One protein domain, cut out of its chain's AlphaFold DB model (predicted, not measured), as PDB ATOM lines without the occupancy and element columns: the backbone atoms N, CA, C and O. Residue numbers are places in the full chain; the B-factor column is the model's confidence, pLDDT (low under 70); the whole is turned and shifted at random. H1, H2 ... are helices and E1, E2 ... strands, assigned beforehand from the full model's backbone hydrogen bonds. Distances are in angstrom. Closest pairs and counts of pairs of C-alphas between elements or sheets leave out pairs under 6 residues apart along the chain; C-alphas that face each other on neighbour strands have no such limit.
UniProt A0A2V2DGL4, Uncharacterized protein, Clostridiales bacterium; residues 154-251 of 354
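AT A GLANCE: This is residues 154 to 251 of the 354 residues of an uncharacterized protein of Clostridiales bacterium (UniProt A0A2V2DGL4). A strongly twisted wall of five antiparallel strands has the single helix H1 over one face at its E6 and E5 side, and the thin hairpin of E3 and E4 makes an arm that reaches away from the end of E2 and the start of E5. The arm makes much of the length of an outline that is only just elongated, with spans of 44 by 29 by 22 A. The printed part has 98 residues with seven named strands and one named helix, in the order E1 E2 E3 E4 E5 E6 E7 H1; the large sheet runs E6 - E5 - E2 - E1 - E7. The class is mostly strand, though under half of the residues are in named elements, and the whole is only just compact, close to loose, with a radius of gyration of the C-alphas of 14.7 A.

IN THESE COORDINATES: Begin in the large sheet with E2, residues 174 to 182: find C-alpha 174 at (197.256, 125.762, 207.627), from where the strand runs 22.4 A. Beside it look for E5, residues 203 to 210, 22.5 A, and then E6, residues 216 to 221, 16.3 A. On the other side of E2 are E1, residues 166 to 169, 9.9 A, and E7, residues 229 to 234, 13.0 A. The arm holds E3, residues 186 to 188, and E4, residues 195 to 197; C-alpha 195 is at (172.438, 114.020, 223.484). H1, residues 241 to 249, runs 12.3 A to C-alpha 249 at (177.706, 120.475, 204.795).

HOW THE PARTS SIT: E2 bends by 60 degrees at residue 179, and its pairing is staggered: residues 174 to 176 pair with E1, residues 176 to 182 with E5. Look for N 175 and O 167, 2.9 A, between the hairpin strands E1 and E2, and N 178 and O 206, 2.8 A, between E2 and E5. The hairpin E5 and E6 has N 207 and O 219 at 2.9 A; at the other edge, E1 and E7 have N 166 and O 234 at 2.8 A. H1 is on the sheet at a height of 8.6 A, over E5 and only just over E6, where 3 of its C-alphas fall. On the local plane it stands at 60.5 degrees to E5, only just across the strands. The closest C-alphas of E6 and H1, Tyr 216 and Ile 244, are 6.8 A apart. In H1 every O i to N i+4 pair is within hydrogen-bond range. In the hairpin E3 and E4, N 186 and O 197 are 2.8 A apart; both strands are apart from H1.

THE WHOLE: The two C-alphas farthest apart, Asp 192 and Asn 236, are 46.0 A from each other. The printed part has no cut and no long link, but residues 154 to 165 form a stretch with no named element. The mean pLDDT of the printed part is 85.3; look for values under 70 at residues 186 to 199.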
ATOM      1  N   GLU A 154     200.404 139.626 208.784       87.12
ATOM      2  CA  GLU A 154     199.756 140.495 207.782       87.12
ATOM      3  C   GLU A 154     198.494 141.224 208.292       87.12
ATOM      4  O   GLU A 154     197.849 141.970 207.559       87.12
ATOM      5  N   ASN A 155     198.126 141.044 209.567       83.00
ATOM      6  CA  ASN A 155     196.968 141.684 210.209       83.00
ATOM      7  C   ASN A 155     195.644 141.484 209.435       83.00
ATOM      8  O   ASN A 155     194.810 142.390 209.357       83.00
ATOM      9  N   ILE A 156     195.455 140.276 208.900       90.12
ATOM     10  CA  ILE A 156     194.275 139.863 208.132       90.12
ATOM     11  C   ILE A 156     193.025 139.940 209.014       90.12
ATOM     12  O   ILE A 156     192.968 139.353 210.103       90.12
ATOM     13  N   ARG A 157     192.005 140.668 208.549       89.25
ATOM     14  CA  ARG A 157     190.705 140.796 209.222       89.25
ATOM     15  C   ARG A 157     189.647 139.981 208.493       89.25
ATOM     16  O   ARG A 157     189.815 139.567 207.356       89.25
ATOM     17  N   ALA A 158     188.491 139.828 209.136       90.06
ATOM     18  CA  ALA A 158     187.351 139.102 208.575       90.06
ATOM     19  C   ALA A 158     186.931 139.567 207.165       90.06
ATOM     20  O   ALA A 158     186.496 138.748 206.367       90.06
ATOM     21  N   LYS A 159     187.058 140.866 206.867       90.50
ATOM     22  CA  LYS A 159     186.709 141.450 205.563       90.50
ATOM     23  C   LYS A 159     187.711 141.129 204.447       90.50
ATOM     24  O   LYS A 159     187.366 141.277 203.284       90.50
ATOM     25  N   ASP A 160     188.929 140.738 204.813       92.25
ATOM     26  CA  ASP A 160     190.020 140.470 203.875       92.25
ATOM     27  C   ASP A 160     190.046 138.980 203.477       92.25
ATOM     28  O   ASP A 160     190.861 138.564 202.659       92.25
ATOM     29  N   LEU A 161     189.158 138.162 204.060       94.94
ATOM     30  CA  LEU A 161     189.089 136.731 203.802       94.94
ATOM     31  C   LEU A 161     188.430 136.428 202.455       94.94
ATOM     32  O   LEU A 161     187.256 136.722 202.232       94.94
ATOM     33  N   VAL A 162     189.183 135.748 201.598       95.94
ATOM     34  CA  VAL A 162     188.728 135.214 200.310       95.94
ATOM     35  C   VAL A 162     188.266 133.762 200.459       95.94
ATOM     36  O   VAL A 162     188.930 132.951 201.108       95.94
ATOM     37  N   LEU A 163     187.117 133.426 199.865       96.19
ATOM     38  CA  LEU A 163     186.553 132.073 199.890       96.19
ATOM     39  C   LEU A 163     187.483 131.062 199.206       96.19
ATOM     40  O   LEU A 163     187.920 131.247 198.072       96.19
ATOM     41  N   GLY A 164     187.763 129.971 199.914       95.25
ATOM     42  CA  GLY A 164     188.629 128.889 199.461       95.25
ATOM     43  C   GLY A 164     190.122 129.210 199.456       95.25
ATOM     44  O   GLY A 164     190.903 128.331 199.101       95.25
ATOM     45  N   ALA A 165     190.514 130.417 199.870       96.81
ATOM     46  CA  ALA A 165     191.911 130.780 200.061       96.81
ATOM     47  C   ALA A 165     192.517 130.065 201.277       96.81
ATOM     48  O   ALA A 165     191.813 129.693 202.228       96.81
ATOM     49  N   ARG A 166     193.840 129.896 201.241       96.50
ATOM     50  CA  ARG A 166     194.637 129.243 202.279       96.50
ATOM     51  C   ARG A 166     195.311 130.258 203.186       96.50
ATOM     52  O   ARG A 166     195.959 131.195 202.725       96.50
ATOM     53  N   TYR A 167     195.246 129.997 204.482       95.31
ATOM     54  CA  TYR A 167     195.791 130.860 205.519       95.31
ATOM     55  C   TYR A 167     196.613 130.067 206.525       95.31
ATOM     56  O   TYR A 167     196.301 128.916 206.822       95.31
ATOM     57  N   LEU A 168     197.619 130.724 207.096       92.75
ATOM     58  CA  LEU A 168     198.358 130.242 208.252       92.75
ATOM     59  C   LEU A 168     197.801 130.895 209.520       92.75
ATOM     60  O   LEU A 168     197.712 132.123 209.630       92.75
ATOM     61  N   MET A 169     197.428 130.069 210.487       91.50
ATOM     62  CA  MET A 169     196.910 130.479 211.789       91.50
ATOM     63  C   MET A 169     198.046 130.635 212.807       91.50
ATOM     64  O   MET A 169     199.101 130.015 212.696       91.50
ATOM     65  N   LYS A 170     197.826 131.424 213.868       87.75
ATOM     66  CA  LYS A 170     198.828 131.652 214.928       87.75
ATOM     67  C   LYS A 170     199.238 130.374 215.663       87.75
ATOM     68  O   LYS A 170     200.317 130.332 216.226       87.75
ATOM     69  N   ASN A 171     198.419 129.329 215.669       85.00
ATOM     70  CA  ASN A 171     198.789 128.025 216.230       85.00
ATOM     71  C   ASN A 171     199.625 127.158 215.266       85.00
ATOM     72  O   ASN A 171     199.848 125.993 215.566       85.00
ATOM     73  N   GLY A 172     200.055 127.701 214.120       85.06
ATOM     74  CA  GLY A 172     200.811 126.980 213.094       85.06
ATOM     75  C   GLY A 172     199.942 126.187 212.115       85.06
ATOM     76  O   GLY A 172     200.482 125.537 211.225       85.06
ATOM     77  N   ASP A 173     198.614 126.233 212.247       89.19
ATOM     78  CA  ASP A 173     197.728 125.464 211.379       89.19
ATOM     79  C   ASP A 173     197.523 126.145 210.028       89.19
ATOM     80  O   ASP A 173     197.124 127.308 209.953       89.19
ATOM     81  N   GLU A 174     197.712 125.379 208.957       93.00
ATOM     82  CA  GLU A 174     197.256 125.762 207.627       93.00
ATOM     83  C   GLU A 174     195.783 125.398 207.447       93.00
ATOM     84  O   GLU A 174     195.373 124.252 207.669       93.00
ATOM     85  N   VAL A 175     194.981 126.380 207.046       95.50
ATOM     86  CA  VAL A 175     193.532 126.237 206.920       95.50
ATOM     87  C   VAL A 175     193.006 126.850 205.632       95.50
ATOM     88  O   VAL A 175     193.543 127.833 205.128       95.50
ATOM     89  N   VAL A 176     191.906 126.300 205.126       97.19
ATOM     90  CA  VAL A 176     191.131 126.857 204.013       97.19
ATOM     91  C   VAL A 176     189.922 127.593 204.575       97.19
ATOM     92  O   VAL A 176     189.178 127.030 205.383       97.19
ATOM     93  N   TYR A 177     189.702 128.844 204.170       97.44
ATOM     94  CA  TYR A 177     188.510 129.583 204.586       97.44
ATOM     95  C   TYR A 177     187.277 129.131 203.794       97.44
ATOM     96  O   TYR A 177     187.214 129.280 202.576       97.44
ATOM     97  N   MET A 178     186.266 128.615 204.491       96.19
ATOM     98  CA  MET A 178     185.064 128.041 203.874       96.19
ATOM     99  C   MET A 178     183.876 129.000 203.824       96.19
ATOM    100  O   MET A 178     182.834 128.657 203.271       96.19
ATOM    101  N   GLY A 179     184.022 130.203 204.375       94.44
ATOM    102  CA  GLY A 179     182.964 131.204 204.417       94.44
ATOM    103  C   GLY A 179     182.350 131.378 205.797       94.44
ATOM    104  O   GLY A 179     182.783 130.797 206.797       94.44
ATOM    105  N   LYS A 180     181.349 132.253 205.853       93.00
ATOM    106  CA  LYS A 180     180.583 132.531 207.061       93.00
ATOM    107  C   LYS A 180     179.229 131.840 206.942       93.00
ATOM    108  O   LYS A 180     178.425 132.229 206.106       93.00
ATOM    109  N   HIS A 181     179.011 130.825 207.770       90.44
ATOM    110  CA  HIS A 181     177.829 129.962 207.712       90.44
ATOM    111  C   HIS A 181     177.218 129.799 209.090       90.44
ATOM    112  O   HIS A 181     177.903 129.969 210.106       90.44
ATOM    113  N   ASP A 182     175.945 129.437 209.111       85.75
ATOM    114  CA  ASP A 182     175.240 129.125 210.343       85.75
ATOM    115  C   ASP A 182     175.885 127.942 211.056       85.75
ATOM    116  O   ASP A 182     176.430 127.009 210.454       85.75
ATOM    117  N   TYR A 183     175.841 128.022 212.373       85.94
ATOM    118  CA  TYR A 183     176.402 127.039 213.266       85.94
ATOM    119  C   TYR A 183     175.351 126.661 214.289       85.94
ATOM    120  O   TYR A 183     174.756 127.542 214.907       85.94
ATOM    121  N   GLY A 184     175.185 125.366 214.532       77.56
ATOM    122  CA  GLY A 184     174.262 124.923 215.559       77.56
ATOM    123  C   GLY A 184     174.598 123.581 216.172       77.56
ATOM    124  O   GLY A 184     174.737 122.587 215.469       77.56
ATOM    125  N   TYR A 185     174.735 123.564 217.500       72.31
ATOM    126  CA  TYR A 185     174.636 122.371 218.344       72.31
ATOM    127  C   TYR A 185     174.627 122.765 219.825       72.31
ATOM    128  O   TYR A 185     175.341 123.678 220.247       72.31
ATOM    129  N   LYS A 186     173.873 122.021 220.630       62.69
ATOM    130  CA  LYS A 186     173.927 122.044 222.090       62.69
ATOM    131  C   LYS A 186     174.228 120.640 222.598       62.69
ATOM    132  O   LYS A 186     173.653 119.670 222.112       62.69
ATOM    133  N   ILE A 187     175.113 120.557 223.583       59.97
ATOM    134  CA  ILE A 187     175.289 119.359 224.404       59.97
ATOM    135  C   ILE A 187     174.281 119.492 225.548       59.97
ATOM    136  O   ILE A 187     174.292 120.508 226.249       59.97
ATOM    137  N   LYS A 188     173.369 118.530 225.716       57.00
ATOM    138  CA  LYS A 188     172.583 118.452 226.956       57.00
ATOM    139  C   LYS A 188     173.505 117.932 228.055       57.00
ATOM    140  O   LYS A 188     174.103 116.879 227.883       57.00
ATOM    141  N   GLU A 189     173.621 118.661 229.163       52.06
ATOM    142  CA  GLU A 189     174.342 118.197 230.355       52.06
ATOM    143  C   GLU A 189     173.548 117.056 231.007       52.06
ATOM    144  O   GLU A 189     172.737 117.265 231.904       52.06
ATOM    145  N   ASN A 190     173.741 115.837 230.510       51.72
ATOM    146  CA  ASN A 190     173.494 114.619 231.263       51.72
ATOM    147  C   ASN A 190     174.848 113.894 231.370       51.72
ATOM    148  O   ASN A 190     175.371 113.506 230.325       51.72
ATOM    149  N   PRO A 191     175.430 113.737 232.576       53.12
ATOM    150  CA  PRO A 191     176.758 113.142 232.768       53.12
ATOM    151  C   PRO A 191     176.931 111.763 232.121       53.12
ATOM    152  O   PRO A 191     178.051 111.381 231.793       53.12
ATOM    153  N   ASP A 192     175.823 111.046 231.920       52.66
ATOM    154  CA  ASP A 192     175.826 109.655 231.477       52.66
ATOM    155  C   ASP A 192     175.417 109.469 230.004       52.66
ATOM    156  O   ASP A 192     175.587 108.373 229.465       52.66
ATOM    157  N   ILE A 193     174.870 110.495 229.323       52.94
ATOM    158  CA  ILE A 193     174.439 110.380 227.916       52.94
ATOM    159  C   ILE A 193     174.587 111.707 227.148       52.94
ATOM    160  O   ILE A 193     173.808 112.643 227.340       52.94
ATOM    161  N   ASP A 194     175.505 111.734 226.178       48.34
ATOM    162  CA  ASP A 194     175.644 112.826 225.209       48.34
ATOM    163  C   ASP A 194     174.461 112.832 224.221       48.34
ATOM    164  O   ASP A 194     174.433 112.095 223.229       48.34
ATOM    165  N   PHE A 195     173.467 113.687 224.471       52.69
ATOM    166  CA  PHE A 195     172.438 114.020 223.484       52.69
ATOM    167  C   PHE A 195     172.761 115.352 222.803       52.69
ATOM    168  O   PHE A 195     172.954 116.377 223.465       52.69
ATOM    169  N   PHE A 196     172.768 115.332 221.469       56.59
ATOM    170  CA  PHE A 196     172.994 116.501 220.625       56.59
ATOM    171  C   PHE A 196     171.662 117.015 220.077       56.59
ATOM    172  O   PHE A 196     170.962 116.300 219.362       56.59
ATOM    173  N   GLU A 197     171.335 118.264 220.390       58.56
ATOM    174  CA  GLU A 197     170.193 118.982 219.820       58.56
ATOM    175  C   GLU A 197     170.719 120.136 218.967       58.56
ATOM    176  O   GLU A 197     171.648 120.849 219.365       58.56
ATOM    177  N   TRP A 198     170.165 120.294 217.765       65.94
ATOM    178  CA  TRP A 198     170.515 121.433 216.929       65.94
ATOM    179  C   TRP A 198     169.844 122.677 217.509       65.94
ATOM    180  O   TRP A 198     168.629 122.712 217.669       65.94
ATOM    181  N   CYS A 199     170.637 123.697 217.816       68.50
ATOM    182  CA  CYS A 199     170.138 125.006 218.216       68.50
ATOM    183  C   CYS A 199     170.839 126.067 217.382       68.50
ATOM    184  O   CYS A 199     172.003 125.888 217.028       68.50
ATOM    185  N   ASP A 200     170.156 127.169 217.097       75.88
ATOM    186  CA  ASP A 200     170.781 128.281 216.395       75.88
ATOM    187  C   ASP A 200     171.874 128.912 217.274       75.88
ATOM    188  O   ASP A 200     171.610 129.575 218.279       75.88
ATOM    189  N   GLY A 201     173.129 128.662 216.909       77.62
ATOM    190  CA  GLY A 201     174.311 129.267 217.512       77.62
ATOM    191  C   GLY A 201     174.844 130.461 216.713       77.62
ATOM    192  O   GLY A 201     175.948 130.939 217.014       77.62
ATOM    193  N   GLY A 202     174.077 130.922 215.722       84.62
ATOM    194  CA  GLY A 202     174.363 132.031 214.828       84.62
ATOM    195  C   GLY A 202     175.444 131.731 213.794       84.62
ATOM    196  O   GLY A 202     176.031 130.651 213.726       84.62
ATOM    197  N   GLN A 203     175.761 132.743 212.993       89.44
ATOM    198  CA  GLN A 203     176.794 132.634 211.972       89.44
ATOM    199  C   GLN A 203     178.211 132.619 212.558       89.44
ATOM    200  O   GLN A 203     178.575 133.455 213.391       89.44
ATOM    201  N   ARG A 204     179.058 131.730 212.035       93.44
ATOM    202  CA  ARG A 204     180.486 131.625 212.369       93.44
ATOM    203  C   ARG A 204     181.350 131.580 211.118       93.44
ATOM    204  O   ARG A 204     180.881 131.235 210.042       93.44
ATOM    205  N   PHE A 205     182.621 131.931 211.265       95.50
ATOM    206  CA  PHE A 205     183.642 131.751 210.238       95.50
ATOM    207  C   PHE A 205     184.120 130.301 210.267       95.50
ATOM    208  O   PHE A 205     184.601 129.847 211.306       95.50
ATOM    209  N   TRP A 206     183.981 129.596 209.149       95.88
ATOM    210  CA  TRP A 206     184.361 128.196 209.016       95.88
ATOM    211  C   TRP A 206     185.726 128.068 208.354       95.88
ATOM    212  O   TRP A 206     185.980 128.663 207.307       95.88
ATOM    213  N   PHE A 207     186.586 127.260 208.959       96.81
ATOM    214  CA  PHE A 207     187.918 126.949 208.462       96.81
ATOM    215  C   PHE A 207     188.081 125.439 208.379       96.81
ATOM    216  O   PHE A 207     187.748 124.728 209.328       96.81
ATOM    217  N   ALA A 208     188.586 124.946 207.255       96.44
ATOM    218  CA  ALA A 208     188.881 123.537 207.061       96.44
ATOM    219  C   ALA A 208     190.379 123.282 207.223       96.44
ATOM    220  O   ALA A 208     191.202 123.996 206.657       96.44
ATOM    221  N   LYS A 209     190.719 122.236 207.971       93.94
ATOM    222  CA  LYS A 209     192.081 121.746 208.172       93.94
ATOM    223  C   LYS A 209     192.149 120.291 207.733       93.94
ATOM    224  O   LYS A 209     191.302 119.489 208.137       93.94
ATOM    225  N   LYS A 210     193.167 119.929 206.955       90.56
ATOM    226  CA  LYS A 210     193.410 118.533 206.577       90.56
ATOM    227  C   LYS A 210     193.835 117.733 207.812       90.56
ATOM    228  O   LYS A 210     194.652 118.189 208.611       90.56
ATOM    229  N   ASN A 211     193.228 116.572 208.017       85.75
ATOM    230  CA  ASN A 211     193.579 115.661 209.100       85.75
ATOM    231  C   ASN A 211     194.663 114.666 208.638       85.75
ATOM    232  O   ASN A 211     194.938 114.534 207.447       85.75
ATOM    233  N   LEU A 212     195.268 113.945 209.586       78.94
ATOM    234  CA  LEU A 212     196.339 112.976 209.303       78.94
ATOM    235  C   LEU A 212     195.883 111.766 208.466       78.94
ATOM    236  O   LEU A 212     196.717 111.066 207.906       78.94
ATOM    237  N   TYR A 213     194.574 111.524 208.377       80.69
ATOM    238  CA  TYR A 213     193.960 110.386 207.687       80.69
ATOM    239  C   TYR A 213     193.356 110.771 206.324       80.69
ATOM    240  O   TYR A 213     192.590 110.000 205.755       80.69
ATOM    241  N   GLY A 214     193.662 111.967 205.809       79.69
ATOM    242  CA  GLY A 214     193.214 112.435 204.493       79.69
ATOM    243  C   GLY A 214     191.829 113.091 204.442       79.69
ATOM    244  O   GLY A 214     191.436 113.546 203.377       79.69
ATOM    245  N   GLY A 215     191.104 113.196 205.560       87.19
ATOM    246  CA  GLY A 215     189.826 113.921 205.648       87.19
ATOM    247  C   GLY A 215     189.967 115.367 206.144       87.19
ATOM    248  O   GLY A 215     191.069 115.842 206.426       87.19
ATOM    249  N   TYR A 216     188.839 116.057 206.336       91.38
ATOM    250  CA  TYR A 216     188.808 117.447 206.811       91.38
ATOM    251  C   TYR A 216     188.225 117.576 208.220       91.38
ATOM    252  O   TYR A 216     187.192 116.996 208.555       91.38
ATOM    253  N   LYS A 217     188.887 118.377 209.057       92.56
ATOM    254  CA  LYS A 217     188.375 118.857 210.342       92.56
ATOM    255  C   LYS A 217     187.983 120.324 210.193       92.56
ATOM    256  O   LYS A 217     188.740 121.104 209.626       92.56
ATOM    257  N   PHE A 218     186.837 120.701 210.751       92.81
ATOM    258  CA  PHE A 218     186.332 122.071 210.673       92.81
ATOM    259  C   PHE A 218     186.451 122.793 212.015       92.81
ATOM    260  O   PHE A 218     185.954 122.299 213.031       92.81
ATOM    261  N   GLU A 219     187.074 123.969 212.006       92.75
ATOM    262  CA  GLU A 219     187.120 124.918 213.121       92.75
ATOM    263  C   GLU A 219     186.168 126.086 212.840       92.75
ATOM    264  O   GLU A 219     186.113 126.604 211.724       92.75
ATOM    265  N   GLN A 220     185.403 126.499 213.854       93.19
ATOM    266  CA  GLN A 220     184.445 127.598 213.742       93.19
ATOM    267  C   GLN A 220     184.794 128.718 214.715       93.19
ATOM    268  O   GLN A 220     184.794 128.522 215.933       93.19
ATOM    269  N   LEU A 221     185.005 129.920 214.189       92.38
ATOM    270  CA  LEU A 221     185.280 131.111 214.986       92.38
ATOM    271  C   LEU A 221     184.079 132.051 214.962       92.38
ATOM    272  O   LEU A 221     183.550 132.369 213.903       92.38
ATOM    273  N   LYS A 222     183.651 132.536 216.133       91.25
ATOM    274  CA  LYS A 222     182.611 133.579 216.216       91.25
ATOM    275  C   LYS A 222     183.133 134.926 215.702       91.25
ATOM    276  O   LYS A 222     182.423 135.664 215.030       91.25
ATOM    277  N   THR A 223     184.392 135.228 216.005       91.50
ATOM    278  CA  THR A 223     185.079 136.468 215.632       91.50
ATOM    279  C   THR A 223     186.514 136.167 215.220       91.50
ATOM    280  O   THR A 223     187.165 135.325 215.839       91.50
ATOM    281  N   ILE A 224     187.036 136.900 214.236       91.12
ATOM    282  CA  ILE A 224     188.451 136.839 213.855       91.12
ATOM    283  C   ILE A 224     189.216 137.877 214.677       91.12
ATOM    284  O   ILE A 224     189.210 139.066 214.361       91.12
ATOM    285  N   SER A 225     189.826 137.438 215.779       86.69
ATOM    286  CA  SER A 225     190.640 138.316 216.620       86.69
ATOM    287  C   SER A 225     191.934 138.720 215.910       86.69
ATOM    288  O   SER A 225     192.514 137.939 215.153       86.69
ATOM    289  N   LYS A 226     192.430 139.928 216.203       83.19
ATOM    290  CA  LYS A 226     193.678 140.449 215.629       83.19
ATOM    291  C   LYS A 226     194.845 139.480 215.864       83.19
ATOM    292  O   LYS A 226     195.128 139.121 217.006       83.19
ATOM    293  N   GLY A 227     195.534 139.101 214.788       82.94
ATOM    294  CA  GLY A 227     196.685 138.193 214.830       82.94
ATOM    295  C   GLY A 227     196.331 136.718 215.034       82.94
ATOM    296  O   GLY A 227     197.223 135.932 215.323       82.94
ATOM    297  N   LYS A 228     195.051 136.325 214.921       88.81
ATOM    298  CA  LYS A 228     194.655 134.904 214.885       88.81
ATOM    299  C   LYS A 228     195.103 134.242 213.582       88.81
ATOM    300  O   LYS A 228     195.568 133.108 213.622       88.81
ATOM    301  N   ILE A 229     194.976 134.967 212.473       92.81
ATOM    302  CA  ILE A 229     195.514 134.616 211.159       92.81
ATOM    303  C   ILE A 229     196.786 135.436 210.978       92.81
ATOM    304  O   ILE A 229     196.750 136.657 211.155       92.81
ATOM    305  N   ILE A 230     197.899 134.763 210.694       91.31
ATOM    306  CA  ILE A 230     199.214 135.404 210.609       91.31
ATOM    307  C   ILE A 230     199.636 135.671 209.165       91.31
ATOM    308  O   ILE A 230     200.305 136.671 208.929       91.31
ATOM    309  N   LYS A 231     199.203 134.850 208.200       92.75
ATOM    310  CA  LYS A 231     199.618 134.987 206.797       92.75
ATOM    311  C   LYS A 231     198.595 134.412 205.820       92.75
ATOM    312  O   LYS A 231     197.993 133.376 206.112       92.75
ATOM    313  N   CYS A 232     198.424 135.047 204.665       93.75
ATOM    314  CA  CYS A 232     197.759 134.457 203.507       93.75
ATOM    315  C   CYS A 232     198.780 133.633 202.714       93.75
ATOM    316  O   CYS A 232     199.771 134.165 202.224       93.75
ATOM    317  N   LEU A 233     198.561 132.322 202.610       92.94
ATOM    318  CA  LEU A 233     199.472 131.419 201.898       92.94
ATOM    319  C   LEU A 233     199.167 131.387 200.401       92.94
ATOM    320  O   LEU A 233     200.080 131.399 199.584       92.94
ATOM    321  N   ASP A 234     197.882 131.359 200.060       94.00
ATOM    322  CA  ASP A 234     197.401 131.415 198.684       94.00
ATOM    323  C   ASP A 234     196.024 132.074 198.680       94.00
ATOM    324  O   ASP A 234     195.107 131.607 199.357       94.00
ATOM    325  N   ALA A 235     195.896 133.177 197.947       93.56
ATOM    326  CA  ALA A 235     194.638 133.905 197.822       93.56
ATOM    327  C   ALA A 235     193.672 133.242 196.826       93.56
ATOM    328  O   ALA A 235     192.490 133.589 196.804       93.56
ATOM    329  N   ASN A 236     194.153 132.303 196.005       94.56
ATOM    330  CA  ASN A 236     193.317 131.577 195.062       94.56
ATOM    331  C   ASN A 236     192.457 130.536 195.780       94.56
ATOM    332  O   ASN A 236     192.850 129.937 196.782       94.56
ATOM    333  N   THR A 237     191.273 130.289 195.228       93.12
ATOM    334  CA  THR A 237     190.415 129.193 195.673       93.12
ATOM    335  C   THR A 237     191.112 127.859 195.413       93.12
ATOM    336  O   THR A 237     191.481 127.554 194.280       93.12
ATOM    337  N   THR A 238     191.274 127.051 196.462       92.25
ATOM    338  CA  THR A 238     191.853 125.707 196.341       92.25
ATOM    339  C   THR A 238     191.041 124.816 195.396       92.25
ATOM    340  O   THR A 238     189.810 124.850 195.390       92.25
ATOM    341  N   LEU A 239     191.726 123.964 194.628       91.88
ATOM    342  CA  LEU A 239     191.095 123.009 193.706       91.88
ATOM    343  C   LEU A 239     190.197 121.995 194.433       91.88
ATOM    344  O   LEU A 239     189.211 121.524 193.877       91.88
ATOM    345  N   GLU A 240     190.512 121.695 195.695       91.50
ATOM    346  CA  GLU A 240     189.761 120.766 196.547       91.50
ATOM    347  C   GLU A 240     188.506 121.424 197.171       91.50
ATOM    348  O   GLU A 240     187.811 120.793 197.966       91.50
ATOM    349  N   TYR A 241     188.186 122.690 196.855       92.88
ATOM    350  CA  TYR A 241     187.160 123.459 197.576       92.88
ATOM    351  C   TYR A 241     185.793 122.774 197.584       92.88
ATOM    352  O   TYR A 241     185.161 122.697 198.638       92.88
ATOM    353  N   SER A 242     185.351 122.249 196.440       91.31
ATOM    354  CA  SER A 242     184.059 121.565 196.320       91.31
ATOM    355  C   SER A 242     183.982 120.333 197.224       91.31
ATOM    356  O   SER A 242     182.999 120.154 197.937       91.31
ATOM    357  N   GLU A 243     185.050 119.535 197.278       91.88
ATOM    358  CA  GLU A 243     185.135 118.362 198.154       91.88
ATOM    359  C   GLU A 243     185.100 118.773 199.633       91.88
ATOM    360  O   GLU A 243     184.376 118.189 200.445       91.88
ATOM    361  N   ILE A 244     185.852 119.817 199.999       93.75
ATOM    362  CA  ILE A 244     185.856 120.345 201.366       93.75
ATOM    363  C   ILE A 244     184.460 120.850 201.739       93.75
ATOM    364  O   ILE A 244     183.985 120.600 202.847       93.75
ATOM    365  N   TYR A 245     183.791 121.541 200.818       91.31
ATOM    366  CA  TYR A 245     182.449 122.065 201.016       91.31
ATOM    367  C   TYR A 245     181.430 120.936 201.228       91.31
ATOM    368  O   TYR A 245     180.673 120.981 202.196       91.31
ATOM    369  N   GLU A 246     181.471 119.870 200.426       88.50
ATOM    370  CA  GLU A 246     180.625 118.684 200.617       88.50
ATOM    371  C   GLU A 246     180.843 117.995 201.973       88.50
ATOM    372  O   GLU A 246     179.906 117.472 202.581       88.50
ATOM    373  N   ASN A 247     182.079 117.983 202.475       88.94
ATOM    374  CA  ASN A 247     182.377 117.486 203.818       88.94
ATOM    375  C   ASN A 247     181.877 118.446 204.907       88.94
ATOM    376  O   ASN A 247     181.440 118.003 205.971       88.94
ATOM    377  N   MET A 248     181.923 119.756 204.650       89.56
ATOM    378  CA  MET A 248     181.459 120.780 205.581       89.56
ATOM    379  C   MET A 248     179.949 120.697 205.782       89.56
ATOM    380  O   MET A 248     179.504 120.712 206.925       89.56
ATOM    381  N   ILE A 249     179.171 120.555 204.704       85.44
ATOM    382  CA  ILE A 249     177.706 120.475 204.795       85.44
ATOM    383  C   ILE A 249     177.228 119.223 205.535       85.44
ATOM    384  O   ILE A 249     176.159 119.242 206.123       85.44
ATOM    385  N   LYS A 250     178.027 118.149 205.555       80.19
ATOM    386  CA  LYS A 250     177.749 116.922 206.322       80.19
ATOM    387  C   LYS A 250     178.144 117.048 207.796       80.19
ATOM    388  O   LYS A 250     177.885 116.140 208.586       80.19
ATOM    389  N   ASN A 251     178.819 118.135 208.185       82.38
ATOM    390  CA  ASN A 251     179.222 118.346 209.565       82.38
ATOM    391  C   ASN A 251     177.975 118.578 210.435       82.38
ATOM    392  O   ASN A 251     177.217 119.496 210.135       82.38
TER     393      ASN A 251